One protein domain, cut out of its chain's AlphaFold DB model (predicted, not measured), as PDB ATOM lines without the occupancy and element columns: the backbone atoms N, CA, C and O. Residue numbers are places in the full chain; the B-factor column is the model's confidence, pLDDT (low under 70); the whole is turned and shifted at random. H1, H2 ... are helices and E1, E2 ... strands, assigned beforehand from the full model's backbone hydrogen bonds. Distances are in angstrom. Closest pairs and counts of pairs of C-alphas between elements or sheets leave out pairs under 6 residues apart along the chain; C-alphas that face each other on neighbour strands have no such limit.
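Overview. This is residues 508 to 639 of the 645 residues of an uncharacterized protein of Scenedesmus sp. NREL 46B-D3 (UniProt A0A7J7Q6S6). A small, loosely gathered group of helices has H1 in its middle, with H2, H3, H6 and H7 placed round it; H5 packs on one end of H3, and the small hairpin of E1 and E2 lies at the far end of the longest axis from H5, reached by a long link. The printed part has 132 residues, with seven named helices and then two antiparallel strands along the chain, H1 to H7, E1, E2. It is mostly helix, though under half of its residues are in named elements. It is only just compact, close to loose, with a radius of gyration of the C-alphas of 16.5 A and spans of 49 by 34 by 26 A.

Along the chain. Find C-alpha 510 at (168.200, 209.197, 323.323); from there H1 runs 16.3 A through residues 510 to 521. Next come H2, residues 528 to 533, and H3, residues 538 to 550, 18.0 A long, which ends at C-alpha 550, (147.798, 220.322, 315.231). H4 is residues 553 to 556, H5 is residues 570 to 578 and 12.7 A long, H6 is residues 591 to 598 and 10.5 A long, and H7 is residues 604 to 608. E1 holds residues 629 to 631 and E2 residues 636 to 638, ending at C-alpha 638, (183.451, 209.723, 330.097).

Arrangement. Begin at H1, the hub. With residues 516 to 519 alone it touches H3 at a steep tilt of 53 degrees; the closest C-alphas, of Gln 516 and Thr 540, are 6.9 A apart. H1 only just touches H6, with 3 pairs of C-alphas within 8 A, the closest Ala 518 and Leu 597 at 6.2 A. It only just touches H7 too, with 3 such pairs, the closest Ala 514 and Leu 607 at 5.9 A. H2 is close to H1 but not clearly touching, the C-alphas of His 513 and Met 531 being closest at 6.6 A. H3 touches H5 with residues 546 to 550 alone; the closest C-alphas are Gly 549 and Gln 578, 3.7 A. H3 and H4 meet only through their link. In the hairpin of E1 and E2, look for N 629 and O 638, 2.9 A apart, within hydrogen-bond range. Every O i to N i+4 pair is within range in H1, H2, H3 and H6, against 4 of 5 in H5 and 0 of 1 in H7, where 2 of 2 O i to N i+3 pairs are; H4 is too short for an O i to N i+4 pair.

Size, cuts and confidence. The farthest C-alphas, of Gly 568 and Glu 626, are 51.0 A apart. The printed part has no cut. The links H4 to H5, H5 to H6 and H7 to E1 are long. Look for pLDDT under 70 at residues 551 to 584, 613 to 626 and 632 to 635.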
ATOM      1  N   GLY A 508     166.980 215.219 328.761       94.56
ATOM      2  CA  GLY A 508     167.943 214.992 327.686       94.56
ATOM      3  C   GLY A 508     168.335 213.529 327.541       94.56
ATOM      4  O   GLY A 508     168.301 212.768 328.508       94.56
ATOM      5  N   GLY A 509     168.721 213.128 326.328       93.56
ATOM      6  CA  GLY A 509     169.124 211.753 326.029       93.56
ATOM      7  C   GLY A 509     168.553 211.201 324.725       93.56
ATOM      8  O   GLY A 509     168.092 211.935 323.851       93.56
ATOM      9  N   ARG A 510     168.596 209.871 324.574       90.81
ATOM     10  CA  ARG A 510     168.200 209.197 323.323       90.81
ATOM     11  C   ARG A 510     166.701 209.308 323.059       90.81
ATOM     12  O   ARG A 510     166.288 209.370 321.908       90.81
ATOM     13  N   GLU A 511     165.912 209.353 324.120       94.69
ATOM     14  CA  GLU A 511     164.463 209.490 324.115       94.69
ATOM     15  C   GLU A 511     164.051 210.870 323.579       94.69
ATOM     16  O   GLU A 511     163.182 210.960 322.715       94.69
ATOM     17  N   VAL A 512     164.739 211.934 324.011       95.75
ATOM     18  CA  VAL A 512     164.552 213.300 323.494       95.75
ATOM     19  C   VAL A 512     164.975 213.397 322.031       95.75
ATOM     20  O   VAL A 512     164.240 213.949 321.217       95.75
ATOM     21  N   HIS A 513     166.103 212.792 321.650       94.69
ATOM     22  CA  HIS A 513     166.495 212.739 320.241       94.69
ATOM     23  C   HIS A 513     165.468 211.981 319.377       94.69
ATOM     24  O   HIS A 513     165.126 212.433 318.287       94.69
ATOM     25  N   ALA A 514     164.918 210.861 319.864       94.62
ATOM     26  CA  ALA A 514     163.859 210.129 319.165       94.62
ATOM     27  C   ALA A 514     162.583 210.977 318.996       94.62
ATOM     28  O   ALA A 514     161.952 210.917 317.938       94.62
ATOM     29  N   LEU A 515     162.240 211.808 319.990       95.62
ATOM     30  CA  LEU A 515     161.157 212.792 319.896       95.62
ATOM     31  C   LEU A 515     161.448 213.847 318.821       95.62
ATOM     32  O   LEU A 515     160.614 214.075 317.949       95.62
ATOM     33  N   GLN A 516     162.636 214.453 318.849       95.62
ATOM     34  CA  GLN A 516     163.052 215.485 317.893       95.62
ATOM     35  C   GLN A 516     163.097 214.948 316.452       95.62
ATOM     36  O   GLN A 516     162.638 215.617 315.526       95.62
ATOM     37  N   VAL A 517     163.567 213.711 316.247       94.44
ATOM     38  CA  VAL A 517     163.530 213.024 314.942       94.44
ATOM     39  C   VAL A 517     162.092 212.724 314.505       94.44
ATOM     40  O   VAL A 517     161.773 212.880 313.325       94.44
ATOM     41  N   ALA A 518     161.209 212.317 315.421       94.50
ATOM     42  CA  ALA A 518     159.801 212.087 315.106       94.50
ATOM     43  C   ALA A 518     159.081 213.392 314.716       94.50
ATOM     44  O   ALA A 518     158.415 213.432 313.681       94.50
ATOM     45  N   LEU A 519     159.287 214.475 315.471       94.38
ATOM     46  CA  LEU A 519     158.795 215.821 315.155       94.38
ATOM     47  C   LEU A 519     159.334 216.314 313.802       94.38
ATOM     48  O   LEU A 519     158.552 216.758 312.958       94.38
ATOM     49  N   GLY A 520     160.632 216.132 313.537       93.88
ATOM     50  CA  GLY A 520     161.263 216.472 312.259       93.88
ATOM     51  C   GLY A 520     160.679 215.707 311.066       93.88
ATOM     52  O   GLY A 520     160.437 216.298 310.013       93.88
ATOM     53  N   ARG A 521     160.355 214.414 311.230       93.75
ATOM     54  CA  ARG A 521     159.651 213.613 310.204       93.75
ATOM     55  C   ARG A 521     158.232 214.116 309.923       93.75
ATOM     56  O   ARG A 521     157.763 213.961 308.799       93.75
ATOM     57  N   GLN A 522     157.578 214.726 310.911       92.12
ATOM     58  CA  GLN A 522     156.269 215.373 310.766       92.12
ATOM     59  C   GLN A 522     156.370 216.841 310.290       92.12
ATOM     60  O   GLN A 522     155.345 217.485 310.076       92.12
ATOM     61  N   GLY A 523     157.586 217.368 310.083       93.56
ATOM     62  CA  GLY A 523     157.846 218.719 309.565       93.56
ATOM     63  C   GLY A 523     158.091 219.804 310.622       93.56
ATOM     64  O   GLY A 523     158.260 220.965 310.252       93.56
ATOM     65  N   TYR A 524     158.145 219.457 311.911       94.69
ATOM     66  CA  TYR A 524     158.359 220.405 313.010       94.69
ATOM     67  C   TYR A 524     159.848 220.518 313.358       94.69
ATOM     68  O   TYR A 524     160.545 219.517 313.521       94.69
ATOM     69  N   HIS A 525     160.347 221.747 313.482       95.25
ATOM     70  CA  HIS A 525     161.773 222.027 313.657       95.25
ATOM     71  C   HIS A 525     162.129 222.290 315.127       95.25
ATOM     72  O   HIS A 525     161.749 223.318 315.679       95.25
ATOM     73  N   CYS A 526     162.914 221.396 315.734       93.44
ATOM     74  CA  CYS A 526     163.230 221.423 317.170       93.44
ATOM     75  C   CYS A 526     164.486 222.234 317.548       93.44
ATOM     76  O   CYS A 526     164.922 222.154 318.686       93.44
ATOM     77  N   GLY A 527     165.084 222.980 316.610       94.06
ATOM     78  CA  GLY A 527     166.272 223.811 316.851       94.06
ATOM     79  C   GLY A 527     167.603 223.059 316.711       94.06
ATOM     80  O   GLY A 527     167.778 221.971 317.253       94.06
ATOM     81  N   ASP A 528     168.570 223.662 316.004       92.62
ATOM     82  CA  ASP A 528     169.874 223.035 315.722       92.62
ATOM     83  C   ASP A 528     170.652 222.694 317.005       92.62
ATOM     84  O   ASP A 528     171.236 221.618 317.111       92.62
ATOM     85  N   ASP A 529     170.668 223.598 317.991       91.56
ATOM     86  CA  ASP A 529     171.407 223.390 319.243       91.56
ATOM     87  C   ASP A 529     170.756 222.304 320.120       91.56
ATOM     88  O   ASP A 529     171.455 221.464 320.682       91.56
ATOM     89  N   GLU A 530     169.427 222.252 320.191       92.31
ATOM     90  CA  GLU A 530     168.700 221.232 320.962       92.31
ATOM     91  C   GLU A 530     168.828 219.836 320.333       92.31
ATOM     92  O   GLU A 530     169.076 218.866 321.056       92.31
ATOM     93  N   MET A 531     168.777 219.732 318.997       89.69
ATOM     94  CA  MET A 531     169.088 218.488 318.276       89.69
ATOM     95  C   MET A 531     170.568 218.097 318.371       89.69
ATOM     96  O   MET A 531     170.893 216.913 318.312       89.69
ATOM     97  N   ARG A 532     171.480 219.060 318.543       88.62
ATOM     98  CA  ARG A 532     172.917 218.798 318.706       88.62
ATOM     99  C   ARG A 532     173.277 218.262 320.091       88.62
ATOM    100  O   ARG A 532     174.177 217.433 320.196       88.62
ATOM    101  N   TRP A 533     172.614 218.746 321.140       90.94
ATOM    102  CA  TRP A 533     172.879 218.336 322.527       90.94
ATOM    103  C   TRP A 533     171.900 217.272 323.050       90.94
ATOM    104  O   TRP A 533     172.048 216.822 324.185       90.94
ATOM    105  N   TRP A 534     170.926 216.858 322.230       93.88
ATOM    106  CA  TRP A 534     169.819 215.959 322.599       93.88
ATOM    107  C   TRP A 534     169.081 216.435 323.855       93.88
ATOM    108  O   TRP A 534     168.701 215.629 324.707       93.88
ATOM    109  N   GLN A 535     168.925 217.755 323.979       95.19
ATOM    110  CA  GLN A 535     168.290 218.409 325.116       95.19
ATOM    111  C   GLN A 535     166.905 218.903 324.713       95.19
ATOM    112  O   GLN A 535     166.740 219.519 323.661       95.19
ATOM    113  N   PHE A 536     165.922 218.650 325.568       95.94
ATOM    114  CA  PHE A 536     164.584 219.193 325.455       95.94
ATOM    115  C   PHE A 536     164.650 220.624 325.987       95.94
ATOM    116  O   PHE A 536     164.763 220.833 327.195       95.94
ATOM    117  N   GLY A 537     164.665 221.601 325.086       95.38
ATOM    118  CA  GLY A 537     164.608 223.019 325.421       95.38
ATOM    119  C   GLY A 537     163.341 223.679 324.884       95.38
ATOM    120  O   GLY A 537     162.374 223.021 324.491       95.38
ATOM    121  N   SER A 538     163.354 225.010 324.851       94.50
ATOM    122  CA  SER A 538     162.197 225.814 324.460       94.50
ATOM    123  C   SER A 538     161.737 225.563 323.024       94.50
ATOM    124  O   SER A 538     160.538 225.590 322.774       94.50
ATOM    125  N   SER A 539     162.639 225.286 322.076       95.31
ATOM    126  CA  SER A 539     162.238 225.073 320.678       95.31
ATOM    127  C   SER A 539     161.725 223.656 320.400       95.31
ATOM    128  O   SER A 539     160.804 223.503 319.596       95.31
ATOM    129  N   THR A 540     162.193 222.636 321.130       95.88
ATOM    130  CA  THR A 540     161.539 221.315 321.192       95.88
ATOM    131  C   THR A 540     160.175 221.416 321.884       95.88
ATOM    132  O   THR A 540     159.210 220.833 321.392       95.88
ATOM    133  N   LEU A 541     160.058 222.187 322.975       95.00
ATOM    134  CA  LEU A 541     158.790 222.427 323.676       95.00
ATOM    135  C   LEU A 541     157.758 223.109 322.772       95.00
ATOM    136  O   LEU A 541     156.606 222.676 322.719       95.00
ATOM    137  N   ASP A 542     158.161 224.157 322.053       93.94
ATOM    138  CA  ASP A 542     157.288 224.873 321.124       93.94
ATOM    139  C   ASP A 542     156.896 223.970 319.946       93.94
ATOM    140  O   ASP A 542     155.708 223.847 319.648       93.94
ATOM    141  N   ALA A 543     157.847 223.247 319.338       94.56
ATOM    142  CA  ALA A 543     157.561 222.252 318.297       94.56
ATOM    143  C   ALA A 543     156.575 221.167 318.776       94.56
ATOM    144  O   ALA A 543     155.636 220.822 318.054       94.56
ATOM    145  N   LEU A 544     156.729 220.678 320.012       93.50
ATOM    146  CA  LEU A 544     155.829 219.701 320.626       93.50
ATOM    147  C   LEU A 544     154.428 220.273 320.865       93.50
ATOM    148  O   LEU A 544     153.446 219.631 320.499       93.50
ATOM    149  N   LYS A 545     154.323 221.483 321.427       91.62
ATOM    150  CA  LYS A 545     153.045 222.196 321.600       91.62
ATOM    151  C   LYS A 545     152.371 222.480 320.263       91.62
ATOM    152  O   LYS A 545     151.150 222.402 320.179       91.62
ATOM    153  N   THR A 546     153.151 222.755 319.216       88.00
ATOM    154  CA  THR A 546     152.625 222.855 317.848       88.00
ATOM    155  C   THR A 546     152.005 221.531 317.439       88.00
ATOM    156  O   THR A 546     150.842 221.487 317.064       88.00
ATOM    157  N   PHE A 547     152.761 220.436 317.545       90.06
ATOM    158  CA  PHE A 547     152.321 219.115 317.116       90.06
ATOM    159  C   PHE A 547     151.077 218.639 317.884       90.06
ATOM    160  O   PHE A 547     150.110 218.191 317.268       90.06
ATOM    161  N   GLN A 548     151.075 218.787 319.214       88.75
ATOM    162  CA  GLN A 548     149.922 218.512 320.079       88.75
ATOM    163  C   GLN A 548     148.723 219.382 319.678       88.75
ATOM    164  O   GLN A 548     147.615 218.869 319.515       88.75
ATOM    165  N   GLY A 549     148.980 220.666 319.416       78.75
ATOM    166  CA  GLY A 549     148.014 221.616 318.888       78.75
ATOM    167  C   GLY A 549     147.429 221.216 317.535       78.75
ATOM    168  O   GLY A 549     146.229 221.334 317.358       78.75
ATOM    169  N   CYS A 550     148.217 220.686 316.596       80.06
ATOM    170  CA  CYS A 550     147.798 220.322 315.231       80.06
ATOM    171  C   CYS A 550     147.206 218.898 315.081       80.06
ATOM    172  O   CYS A 550     146.748 218.529 313.994       80.06
ATOM    173  N   GLY A 551     147.267 218.072 316.129       63.91
ATOM    174  CA  GLY A 551     147.477 216.618 316.029       63.91
ATOM    175  C   GLY A 551     146.376 215.679 315.496       63.91
ATOM    176  O   GLY A 551     146.636 214.480 315.432       63.91
ATOM    177  N   MET A 552     145.176 216.132 315.110       55.41
ATOM    178  CA  MET A 552     144.105 215.245 314.595       55.41
ATOM    179  C   MET A 552     143.539 215.633 313.221       55.41
ATOM    180  O   MET A 552     143.208 214.737 312.439       55.41
ATOM    181  N   ALA A 553     143.475 216.918 312.860       55.50
ATOM    182  CA  ALA A 553     142.951 217.342 311.554       55.50
ATOM    183  C   ALA A 553     143.760 216.767 310.368       55.50
ATOM    184  O   ALA A 553     143.190 216.327 309.364       55.50
ATOM    185  N   ALA A 554     145.089 216.696 310.503       51.97
ATOM    186  CA  ALA A 554     145.995 216.233 309.446       51.97
ATOM    187  C   ALA A 554     145.909 214.721 309.145       51.97
ATOM    188  O   ALA A 554     146.255 214.297 308.042       51.97
ATOM    189  N   ALA A 555     145.437 213.900 310.091       47.41
ATOM    190  CA  ALA A 555     145.321 212.450 309.908       47.41
ATOM    191  C   ALA A 555     144.080 212.042 309.088       47.41
ATOM    192  O   ALA A 555     144.070 210.975 308.473       47.41
ATOM    193  N   LEU A 556     143.044 212.890 309.058       49.88
ATOM    194  CA  LEU A 556     141.817 212.670 308.279       49.88
ATOM    195  C   LEU A 556     141.855 213.341 306.898       49.88
ATOM    196  O   LEU A 556     141.267 212.817 305.952       49.88
ATOM    197  N   PHE A 557     142.582 214.453 306.757       49.62
ATOM    198  CA  PHE A 557     142.754 215.165 305.490       49.62
ATOM    199  C   PHE A 557     144.198 215.061 305.000       49.62
ATOM    200  O   PHE A 557     145.059 215.877 305.325       49.62
ATOM    201  N   GLY A 558     144.455 214.029 304.194       42.28
ATOM    202  CA  GLY A 558     145.778 213.765 303.641       42.28
ATOM    203  C   GLY A 558     146.353 214.962 302.874       42.28
ATOM    204  O   GLY A 558     145.788 215.395 301.873       42.28
ATOM    205  N   VAL A 559     147.545 215.397 303.299       40.38
ATOM    206  CA  VAL A 559     148.384 216.441 302.678       40.38
ATOM    207  C   VAL A 559     147.873 217.882 302.868       40.38
ATOM    208  O   VAL A 559     147.569 218.590 301.909       40.38
ATOM    209  N   CYS A 560     147.923 218.379 304.108       40.66
ATOM    210  CA  CYS A 560     147.983 219.823 304.354       40.66
ATOM    211  C   CYS A 560     149.394 220.345 304.008       40.66
ATOM    212  O   CYS A 560     150.338 220.202 304.782       40.66
ATOM    213  N   ARG A 561     149.568 220.898 302.800       38.56
ATOM    214  CA  ARG A 561     150.880 221.295 302.238       38.56
ATOM    215  C   ARG A 561     151.230 222.775 302.463       38.56
ATOM    216  O   ARG A 561     151.940 223.361 301.651       38.56
ATOM    217  N   CYS A 562     150.706 223.381 303.526       41.12
ATOM    218  CA  CYS A 562     150.691 224.838 303.706       41.12
ATOM    219  C   CYS A 562     152.011 225.455 304.206       41.12
ATOM    220  O   CYS A 562     152.143 226.673 304.213       41.12
ATOM    221  N   TRP A 563     153.016 224.650 304.565       38.06
ATOM    222  CA  TRP A 563     154.361 225.150 304.876       38.06
ATOM    223  C   TRP A 563     155.164 225.386 303.586       38.06
ATOM    224  O   TRP A 563     155.955 224.542 303.161       38.06
ATOM    225  N   SER A 564     154.944 226.541 302.949       42.31
ATOM    226  CA  SER A 564     155.672 226.965 301.743       42.31
ATOM    227  C   SER A 564     156.114 228.431 301.797       42.31
ATOM    228  O   SER A 564     155.407 229.316 301.333       42.31
ATOM    229  N   GLN A 565     157.343 228.630 302.274       33.62
ATOM    230  CA  GLN A 565     158.350 229.610 301.825       33.62
ATOM    231  C   GLN A 565     158.061 231.134 301.814       33.62
ATOM    232  O   GLN A 565     159.029 231.885 301.704       33.62
ATOM    233  N   ASP A 566     156.834 231.612 302.021       33.56
ATOM    234  CA  ASP A 566     156.536 233.045 302.171       33.56
ATOM    235  C   ASP A 566     156.292 233.413 303.645       33.56
ATOM    236  O   ASP A 566     155.419 232.865 304.315       33.56
ATOM    237  N   GLY A 567     157.115 234.328 304.168       36.44
ATOM    238  CA  GLY A 567     157.234 234.640 305.600       36.44
ATOM    239  C   GLY A 567     156.123 235.519 306.181       36.44
ATOM    240  O   GLY A 567     156.418 236.588 306.712       36.44
ATOM    241  N   GLY A 568     154.868 235.076 306.084       36.66
ATOM    242  CA  GLY A 568     153.771 235.595 306.908       36.66
ATOM    243  C   GLY A 568     153.925 235.194 308.384       36.66
ATOM    244  O   GLY A 568     154.653 234.251 308.692       36.66
ATOM    245  N   SER A 569     153.252 235.912 309.291       43.72
ATOM    246  CA  SER A 569     153.281 235.673 310.747       43.72
ATOM    247  C   SER A 569     153.005 234.202 311.091       43.72
ATOM    248  O   SER A 569     151.865 233.742 311.058       43.72
ATOM    249  N   THR A 570     154.051 233.454 311.458       45.88
ATOM    250  CA  THR A 570     153.956 232.034 311.852       45.88
ATOM    251  C   THR A 570     153.081 231.828 313.095       45.88
ATOM    252  O   THR A 570     152.671 230.708 313.384       45.88
ATOM    253  N   LEU A 571     152.826 232.899 313.851       42.38
ATOM    254  CA  LEU A 571     152.271 232.865 315.198       42.38
ATOM    255  C   LEU A 571     150.736 232.751 315.210       42.38
ATOM    256  O   LEU A 571     150.182 232.092 316.089       42.38
ATOM    257  N   ASP A 572     150.055 233.301 314.201       38.78
ATOM    258  CA  ASP A 572     148.587 233.254 314.100       38.78
ATOM    259  C   ASP A 572     148.101 231.922 313.518       38.78
ATOM    260  O   ASP A 572     147.212 231.278 314.074       38.78
ATOM    261  N   ALA A 573     148.778 231.422 312.475       42.62
ATOM    262  CA  ALA A 573     148.528 230.085 311.927       42.62
ATOM    263  C   ALA A 573     148.774 228.960 312.957       42.62
ATOM    264  O   ALA A 573     148.171 227.893 312.866       42.62
ATOM    265  N   PHE A 574     149.637 229.202 313.950       41.38
ATOM    266  CA  PHE A 574     149.864 228.315 315.096       41.38
ATOM    267  C   PHE A 574     148.637 228.226 316.012       41.38
ATOM    268  O   PHE A 574     148.166 227.130 316.322       41.38
ATOM    269  N   ARG A 575     148.115 229.386 316.430       42.38
ATOM    270  CA  ARG A 575     147.064 229.497 317.453       42.38
ATOM    271  C   ARG A 575     145.718 228.968 316.967       42.38
ATOM    272  O   ARG A 575     145.028 228.278 317.712       42.38
ATOM    273  N   THR A 576     145.377 229.204 315.701       44.06
ATOM    274  CA  THR A 576     144.139 228.668 315.116       44.06
ATOM    275  C   THR A 576     144.199 227.148 314.911       44.06
ATOM    276  O   THR A 576     143.164 226.492 314.983       44.06
ATOM    277  N   LEU A 577     145.384 226.543 314.719       43.75
ATOM    278  CA  LEU A 577     145.494 225.075 314.725       43.75
ATOM    279  C   LEU A 577     145.404 224.486 316.141       43.75
ATOM    280  O   LEU A 577     144.770 223.441 316.296       43.75
ATOM    281  N   GLN A 578     145.990 225.146 317.150       44.31
ATOM    282  CA  GLN A 578     146.037 224.680 318.547       44.31
ATOM    283  C   GLN A 578     144.659 224.350 319.144       44.31
ATOM    284  O   GLN A 578     144.508 223.352 319.849       44.31
ATOM    285  N   ALA A 579     143.622 225.113 318.791       45.41
ATOM    286  CA  ALA A 579     142.276 224.950 319.342       45.41
ATOM    287  C   ALA A 579     141.569 223.612 319.000       45.41
ATOM    288  O   ALA A 579     140.569 223.272 319.633       45.41
ATOM    289  N   CYS A 580     142.030 222.847 318.001       45.59
ATOM    290  CA  CYS A 580     141.181 221.827 317.365       45.59
ATOM    291  C   CYS A 580     141.393 220.359 317.791       45.59
ATOM    292  O   CYS A 580     140.586 219.517 317.393       45.59
ATOM    293  N   ASN A 581     142.456 219.996 318.525       52.50
ATOM    294  CA  ASN A 581     142.988 218.619 318.422       52.50
ATOM    295  C   ASN A 581     143.037 217.753 319.699       52.50
ATOM    296  O   ASN A 581     143.503 216.616 319.637       52.50
ATOM    297  N   GLY A 582     142.474 218.200 320.827       60.28
ATOM    298  CA  GLY A 582     142.060 217.316 321.937       60.28
ATOM    299  C   GLY A 582     143.160 216.566 322.711       60.28
ATOM    300  O   GLY A 582     142.843 215.770 323.602       60.28
ATOM    301  N   LEU A 583     144.436 216.815 322.413       67.00
ATOM    302  CA  LEU A 583     145.563 216.453 323.269       67.00
ATOM    303  C   LEU A 583     145.759 217.555 324.325       67.00
ATOM    304  O   LEU A 583     145.603 218.730 324.003       67.00
ATOM    305  N   PRO A 584     146.086 217.218 325.584       67.88
ATOM    306  CA  PRO A 584     146.385 218.234 326.582       67.88
ATOM    307  C   PRO A 584     147.704 218.934 326.229       67.88
ATOM    308  O   PRO A 584     148.740 218.271 326.158       67.88
ATOM    309  N   GLU A 585     147.688 220.265 326.110       71.56
ATOM    310  CA  GLU A 585     148.861 221.138 325.880       71.56
ATOM    311  C   GLU A 585     149.816 221.214 327.094       71.56
ATOM    312  O   GLU A 585     150.376 222.252 327.441       71.56
ATOM    313  N   SER A 586     150.003 220.088 327.776       74.31
ATOM    314  CA  SER A 586     150.856 219.935 328.951       74.31
ATOM    315  C   SER A 586     152.332 220.235 328.674       74.31
ATOM    316  O   SER A 586     153.090 220.439 329.619       74.31
ATOM    317  N   GLY A 587     152.760 220.211 327.404       78.62
ATOM    318  CA  GLY A 587     154.171 220.268 327.021       78.62
ATOM    319  C   GLY A 587     154.968 219.020 327.415       78.62
ATOM    320  O   GLY A 587     156.168 218.967 327.167       78.62
ATOM    321  N   ALA A 588     154.317 218.013 328.007       87.44
ATOM    322  CA  ALA A 588     154.904 216.716 328.295       87.44
ATOM    323  C   ALA A 588     154.672 215.766 327.115       87.44
ATOM    324  O   ALA A 588     153.603 215.773 326.499       87.44
ATOM    325  N   THR A 589     155.654 214.915 326.819       89.94
ATOM    326  CA  THR A 589     155.492 213.851 325.816       89.94
ATOM    327  C   THR A 589     154.994 212.591 326.505       89.94
ATOM    328  O   THR A 589     155.770 211.880 327.134       89.94
ATOM    329  N   ASP A 590     153.693 212.332 326.418       91.88
ATOM    330  CA  ASP A 590     153.033 211.153 326.981       91.88
ATOM    331  C   ASP A 590     152.814 210.042 325.931       91.88
ATOM    332  O   ASP A 590     153.083 210.211 324.741       91.88
ATOM    333  N   GLU A 591     152.298 208.884 326.360       93.44
ATOM    334  CA  GLU A 591     151.970 207.748 325.476       93.44
ATOM    335  C   GLU A 591     151.081 208.158 324.290       93.44
ATOM    336  O   GLU A 591     151.294 207.696 323.169       93.44
ATOM    337  N   ARG A 592     150.115 209.064 324.499       88.69
ATOM    338  CA  ARG A 592     149.244 209.553 323.421       88.69
ATOM    339  C   ARG A 592     150.018 210.365 322.393       88.69
ATOM    340  O   ARG A 592     149.822 210.159 321.199       88.69
ATOM    341  N   THR A 593     150.908 211.244 322.846       90.44
ATOM    342  CA  THR A 593     151.769 212.037 321.963       90.44
ATOM    343  C   THR A 593     152.705 211.136 321.149       90.44
ATOM    344  O   THR A 593     152.834 211.323 319.940       90.44
ATOM    345  N   TRP A 594     153.277 210.092 321.759       93.44
ATOM    346  CA  TRP A 594     154.093 209.102 321.045       93.44
ATOM    347  C   TRP A 594     153.314 208.309 319.987       93.44
ATOM    348  O   TRP A 594     153.778 208.178 318.853       93.44
ATOM    349  N   LEU A 595     152.116 207.819 320.321       92.62
ATOM    350  CA  LEU A 595     151.248 207.108 319.375       92.62
ATOM    351  C   LEU A 595     150.738 208.027 318.250       92.62
ATOM    352  O   LEU A 595     150.563 207.574 317.122       92.62
ATOM    353  N   ALA A 596     150.545 209.323 318.510       90.12
ATOM    354  CA  ALA A 596     150.224 210.300 317.470       90.12
ATOM    355  C   ALA A 596     151.416 210.550 316.522       90.12
ATOM    356  O   ALA A 596     151.230 210.619 315.308       90.12
ATOM    357  N   LEU A 597     152.641 210.646 317.055       90.94
ATOM    358  CA  LEU A 597     153.861 210.870 316.265       90.94
ATOM    359  C   LEU A 597     154.241 209.675 315.383       90.94
ATOM    360  O   LEU A 597     154.694 209.868 314.252       90.94
ATOM    361  N   LEU A 598     154.100 208.456 315.915       92.44
ATOM    362  CA  LEU A 598     154.627 207.220 315.320       92.44
ATOM    363  C   LEU A 598     153.550 206.320 314.693       92.44
ATOM    364  O   LEU A 598     153.877 205.403 313.937       92.44
ATOM    365  N   GLY A 599     152.276 206.594 314.976       92.44
ATOM    366  CA  GLY A 599     151.124 205.799 314.564       92.44
ATOM    367  C   GLY A 599     150.548 204.943 315.707       92.44
ATOM    368  O   GLY A 599     151.265 204.571 316.637       92.44
ATOM    369  N   PRO A 600     149.253 204.579 315.639       92.56
ATOM    370  CA  PRO A 600     148.537 203.919 316.738       92.56
ATOM    371  C   PRO A 600     149.017 202.491 317.047       92.56
ATOM    372  O   PRO A 600     148.726 201.971 318.116       92.56
ATOM    373  N   GLU A 601     149.756 201.868 316.126       94.69
ATOM    374  CA  GLU A 601     150.355 200.531 316.276       94.69
ATOM    375  C   GLU A 601     151.823 200.595 316.748       94.69
ATOM    376  O   GLU A 601     152.534 199.586 316.723       94.69
ATOM    377  N   ALA A 602     152.322 201.782 317.113       94.38
ATOM    378  CA  ALA A 602     153.704 201.941 317.535       94.38
ATOM    379  C   ALA A 602     153.969 201.286 318.900       94.38
ATOM    380  O   ALA A 602     153.079 201.147 319.739       94.38
ATOM    381  N   THR A 603     155.219 200.893 319.145       95.12
ATOM    382  CA  THR A 603     155.641 200.281 320.417       95.12
ATOM    383  C   THR A 603     156.861 200.998 321.002       95.12
ATOM    384  O   THR A 603     157.703 201.463 320.231       95.12
ATOM    385  N   PRO A 604     157.048 201.024 322.340       92.62
ATOM    386  CA  PRO A 604     158.198 201.688 322.966       92.62
ATOM    387  C   PRO A 604     159.569 201.206 322.460       92.62
ATOM    388  O   PRO A 604     160.546 201.948 322.509       92.62
ATOM    389  N   ALA A 605     159.657 199.978 321.933       91.00
ATOM    390  CA  ALA A 605     160.881 199.445 321.334       91.00
ATOM    391  C   ALA A 605     161.318 200.213 320.069       91.00
ATOM    392  O   ALA A 605     162.516 200.367 319.836       91.00
ATOM    393  N   GLN A 606     160.376 200.755 319.290       92.31
ATOM    394  CA  GLN A 606     160.669 201.504 318.059       92.31
ATOM    395  C   GLN A 606     161.362 202.848 318.324       92.31
ATOM    396  O   GLN A 606     162.015 203.377 317.427       92.31
ATOM    397  N   LEU A 607     161.330 203.365 319.559       90.62
ATOM    398  CA  LEU A 607     162.160 204.509 319.968       90.62
ATOM    399  C   LEU A 607     163.660 204.236 319.790       90.62
ATOM    400  O   LEU A 607     164.421 205.153 319.505       90.62
ATOM    401  N   GLN A 608     164.089 202.975 319.900       86.25
ATOM    402  CA  GLN A 608     165.483 202.575 319.674       86.25
ATOM    403  C   GLN A 608     165.826 202.436 318.178       86.25
ATOM    404  O   GLN A 608     167.001 202.472 317.806       86.25
ATOM    405  N   GLU A 609     164.807 202.291 317.325       87.75
ATOM    406  CA  GLU A 609     164.919 202.220 315.860       87.75
ATOM    407  C   GLU A 609     164.822 203.609 315.199       87.75
ATOM    408  O   GLU A 609     165.278 203.789 314.069       87.75
ATOM    409  N   LEU A 610     164.293 204.612 315.912       85.88
ATOM    410  CA  LEU A 610     164.258 206.031 315.531       85.88
ATOM    411  C   LEU A 610     165.637 206.697 315.634       85.88
ATOM    412  O   LEU A 610     165.857 207.661 316.366       85.88
ATOM    413  N   ARG A 611     166.577 206.193 314.837       77.81
ATOM    414  CA  ARG A 611     167.806 206.913 314.506       77.81
ATOM    415  C   ARG A 611     167.520 207.912 313.389       77.81
ATOM    416  O   ARG A 611     166.764 207.623 312.458       77.81
ATOM    417  N   GLY A 612     168.111 209.097 313.499       70.25
ATOM    418  CA  GLY A 612     168.185 210.034 312.384       70.25
ATOM    419  C   GLY A 612     169.258 209.573 311.399       70.25
ATOM    420  O   GLY A 612     170.270 209.020 311.819       70.25
ATOM    421  N   ASP A 613     169.067 209.841 310.105       64.19
ATOM    422  CA  ASP A 613     170.095 209.590 309.079       64.19
ATOM    423  C   ASP A 613     171.304 210.552 309.200       64.19
ATOM    424  O   ASP A 613     172.296 210.410 308.486       64.19
ATOM    425  N   GLU A 614     171.251 211.506 310.140       60.91
ATOM    426  CA  GLU A 614     172.311 212.444 310.545       60.91
ATOM    427  C   GLU A 614     173.457 211.737 311.305       60.91
ATOM    428  O   GLU A 614     173.832 212.091 312.426       60.91
ATOM    429  N   SER A 615     174.064 210.732 310.670       50.97
ATOM    430  CA  SER A 615     175.150 209.909 311.223       50.97
ATOM    431  C   SER A 615     176.426 210.689 311.578       50.97
ATOM    432  O   SER A 615     177.361 210.115 312.126       50.97
ATOM    433  N   MET A 616     176.495 211.990 311.270       60.22
ATOM    434  CA  MET A 616     177.641 212.856 311.567       60.22
ATOM    435  C   MET A 616     177.846 213.105 313.072       60.22
ATOM    436  O   MET A 616     178.964 213.419 313.473       60.22
ATOM    437  N   TYR A 617     176.805 212.941 313.895       61.50
ATOM    438  CA  TYR A 617     176.878 213.122 315.353       61.50
ATOM    439  C   TYR A 617     176.814 211.802 316.148       61.50
ATOM    440  O   TYR A 617     177.016 211.810 317.362       61.50
ATOM    441  N   GLU A 618     176.566 210.656 315.497       58.78
ATOM    442  CA  GLU A 618     176.523 209.360 316.198       58.78
ATOM    443  C   GLU A 618     177.909 208.895 316.683       58.78
ATOM    444  O   GLU A 618     177.979 208.268 317.740       58.78
ATOM    445  N   ASP A 619     179.002 209.223 315.978       61.69
ATOM    446  CA  ASP A 619     180.366 208.783 316.338       61.69
ATOM    447  C   ASP A 619     180.824 209.307 317.717       61.69
ATOM    448  O   ASP A 619     181.489 208.581 318.461       61.69
ATOM    449  N   ASP A 620     180.402 210.513 318.122       58.56
ATOM    450  CA  ASP A 620     180.698 211.076 319.453       58.56
ATOM    451  C   ASP A 620     179.885 210.404 320.586       58.56
ATOM    452  O   ASP A 620     180.241 210.506 321.764       58.56
ATOM    453  N   MET A 621     178.806 209.680 320.251       57.44
ATOM    454  CA  MET A 621     177.860 209.059 321.198       57.44
ATOM    455  C   MET A 621     177.696 207.539 321.003       57.44
ATOM    456  O   MET A 621     176.810 206.916 321.610       57.44
ATOM    457  N   ALA A 622     178.574 206.902 320.220       56.19
ATOM    458  CA  ALA A 622     178.650 205.454 320.004       56.19
ATOM    459  C   ALA A 622     179.244 204.701 321.220       56.19
ATOM    460  O   ALA A 622     180.120 203.842 321.108       56.19
ATOM    461  N   ALA A 623     178.737 204.999 322.418       55.47
ATOM    462  CA  ALA A 623     179.089 204.353 323.679       55.47
ATOM    463  C   ALA A 623     178.445 202.955 323.811       55.47
ATOM    464  O   ALA A 623     177.607 202.723 324.680       55.47
ATOM    465  N   SER A 624     178.843 202.017 322.944       52.59
ATOM    466  CA  SER A 624     178.551 200.577 323.088       52.59
ATOM    467  C   SER A 624     179.815 199.730 323.310       52.59
ATOM    468  O   SER A 624     179.779 198.509 323.165       52.59
ATOM    469  N   GLU A 625     180.925 200.360 323.692       54.72
ATOM    470  CA  GLU A 625     182.055 199.671 324.317       54.72
ATOM    471  C   GLU A 625     181.826 199.649 325.838       54.72
ATOM    472  O   GLU A 625     181.569 200.691 326.448       54.72
ATOM    473  N   GLU A 626     181.866 198.458 326.446       68.00
ATOM    474  CA  GLU A 626     181.554 198.251 327.866       68.00
ATOM    475  C   GLU A 626     182.384 199.169 328.783       68.00
ATOM    476  O   GLU A 626     183.614 199.113 328.794       68.00
ATOM    477  N   GLY A 627     181.705 199.976 329.609       73.44
ATOM    478  CA  GLY A 627     182.324 200.699 330.727       73.44
ATOM    479  C   GLY A 627     182.298 202.230 330.677       73.44
ATOM    480  O   GLY A 627     182.806 202.847 331.610       73.44
ATOM    481  N   ALA A 628     181.712 202.867 329.657       74.19
ATOM    482  CA  ALA A 628     181.497 204.320 329.675       74.19
ATOM    483  C   ALA A 628     180.519 204.746 330.796       74.19
ATOM    484  O   ALA A 628     179.538 204.055 331.071       74.19
ATOM    485  N   VAL A 629     180.764 205.902 331.427       71.38
ATOM    486  CA  VAL A 629     179.930 206.458 332.510       71.38
ATOM    487  C   VAL A 629     179.466 207.868 332.140       71.38
ATOM    488  O   VAL A 629     180.280 208.708 331.763       71.38
ATOM    489  N   TRP A 630     178.166 208.147 332.262       76.75
ATOM    490  CA  TRP A 630     177.609 209.487 332.049       76.75
ATOM    491  C   TRP A 630     177.920 210.399 333.241       76.75
ATOM    492  O   TRP A 630     177.566 210.081 334.380       76.75
ATOM    493  N   LEU A 631     178.587 211.528 332.995       75.44
ATOM    494  CA  LEU A 631     178.948 212.481 334.044       75.44
ATOM    495  C   LEU A 631     177.862 213.553 334.208       75.44
ATOM    496  O   LEU A 631     177.849 214.562 333.497       75.44
ATOM    497  N   LEU A 632     176.971 213.356 335.188       54.66
ATOM    498  CA  LEU A 632     176.043 214.401 335.629       54.66
ATOM    499  C   LEU A 632     176.832 215.645 336.071       54.66
ATOM    500  O   LEU A 632     177.628 215.583 337.006       54.66
ATOM    501  N   GLY A 633     176.601 216.763 335.381       59.78
ATOM    502  CA  GLY A 633     177.308 218.035 335.565       59.78
ATOM    503  C   GLY A 633     178.184 218.440 334.374       59.78
ATOM    504  O   GLY A 633     178.292 219.628 334.095       59.78
ATOM    505  N   GLU A 634     178.742 217.480 333.627       64.25
ATOM    506  CA  GLU A 634     179.495 217.749 332.386       64.25
ATOM    507  C   GLU A 634     178.732 217.356 331.110       64.25
ATOM    508  O   GLU A 634     179.214 217.631 330.015       64.25
ATOM    509  N   GLN A 635     177.571 216.701 331.255       64.81
ATOM    510  CA  GLN A 635     176.662 216.293 330.170       64.81
ATOM    511  C   GLN A 635     177.356 215.512 329.038       64.81
ATOM    512  O   GLN A 635     177.048 215.674 327.860       64.81
ATOM    513  N   ARG A 636     178.320 214.654 329.395       70.88
ATOM    514  CA  ARG A 636     179.053 213.802 328.449       70.88
ATOM    515  C   ARG A 636     179.326 212.413 329.013       70.88
ATOM    516  O   ARG A 636     179.490 212.239 330.226       70.88
ATOM    517  N   TRP A 637     179.454 211.430 328.124       70.81
ATOM    518  CA  TRP A 637     180.035 210.135 328.472       70.81
ATOM    519  C   TRP A 637     181.536 210.300 328.685       70.81
ATOM    520  O   TRP A 637     182.249 210.811 327.824       70.81
ATOM    521  N   SER A 638     182.026 209.835 329.826       70.38
ATOM    522  CA  SER A 638     183.451 209.723 330.097       70.38
ATOM    523  C   SER A 638     183.829 208.255 330.201       70.38
ATOM    524  O   SER A 638     183.172 207.465 330.886       70.38
ATOM    525  N   ARG A 639     184.905 207.872 329.514       79.75
ATOM    526  CA  ARG A 639     185.532 206.570 329.731       79.75
ATOM    527  C   ARG A 639     186.315 206.669 331.042       79.75
ATOM    528  O   ARG A 639     187.207 207.518 331.119       79.75
TER     529      ARG A 639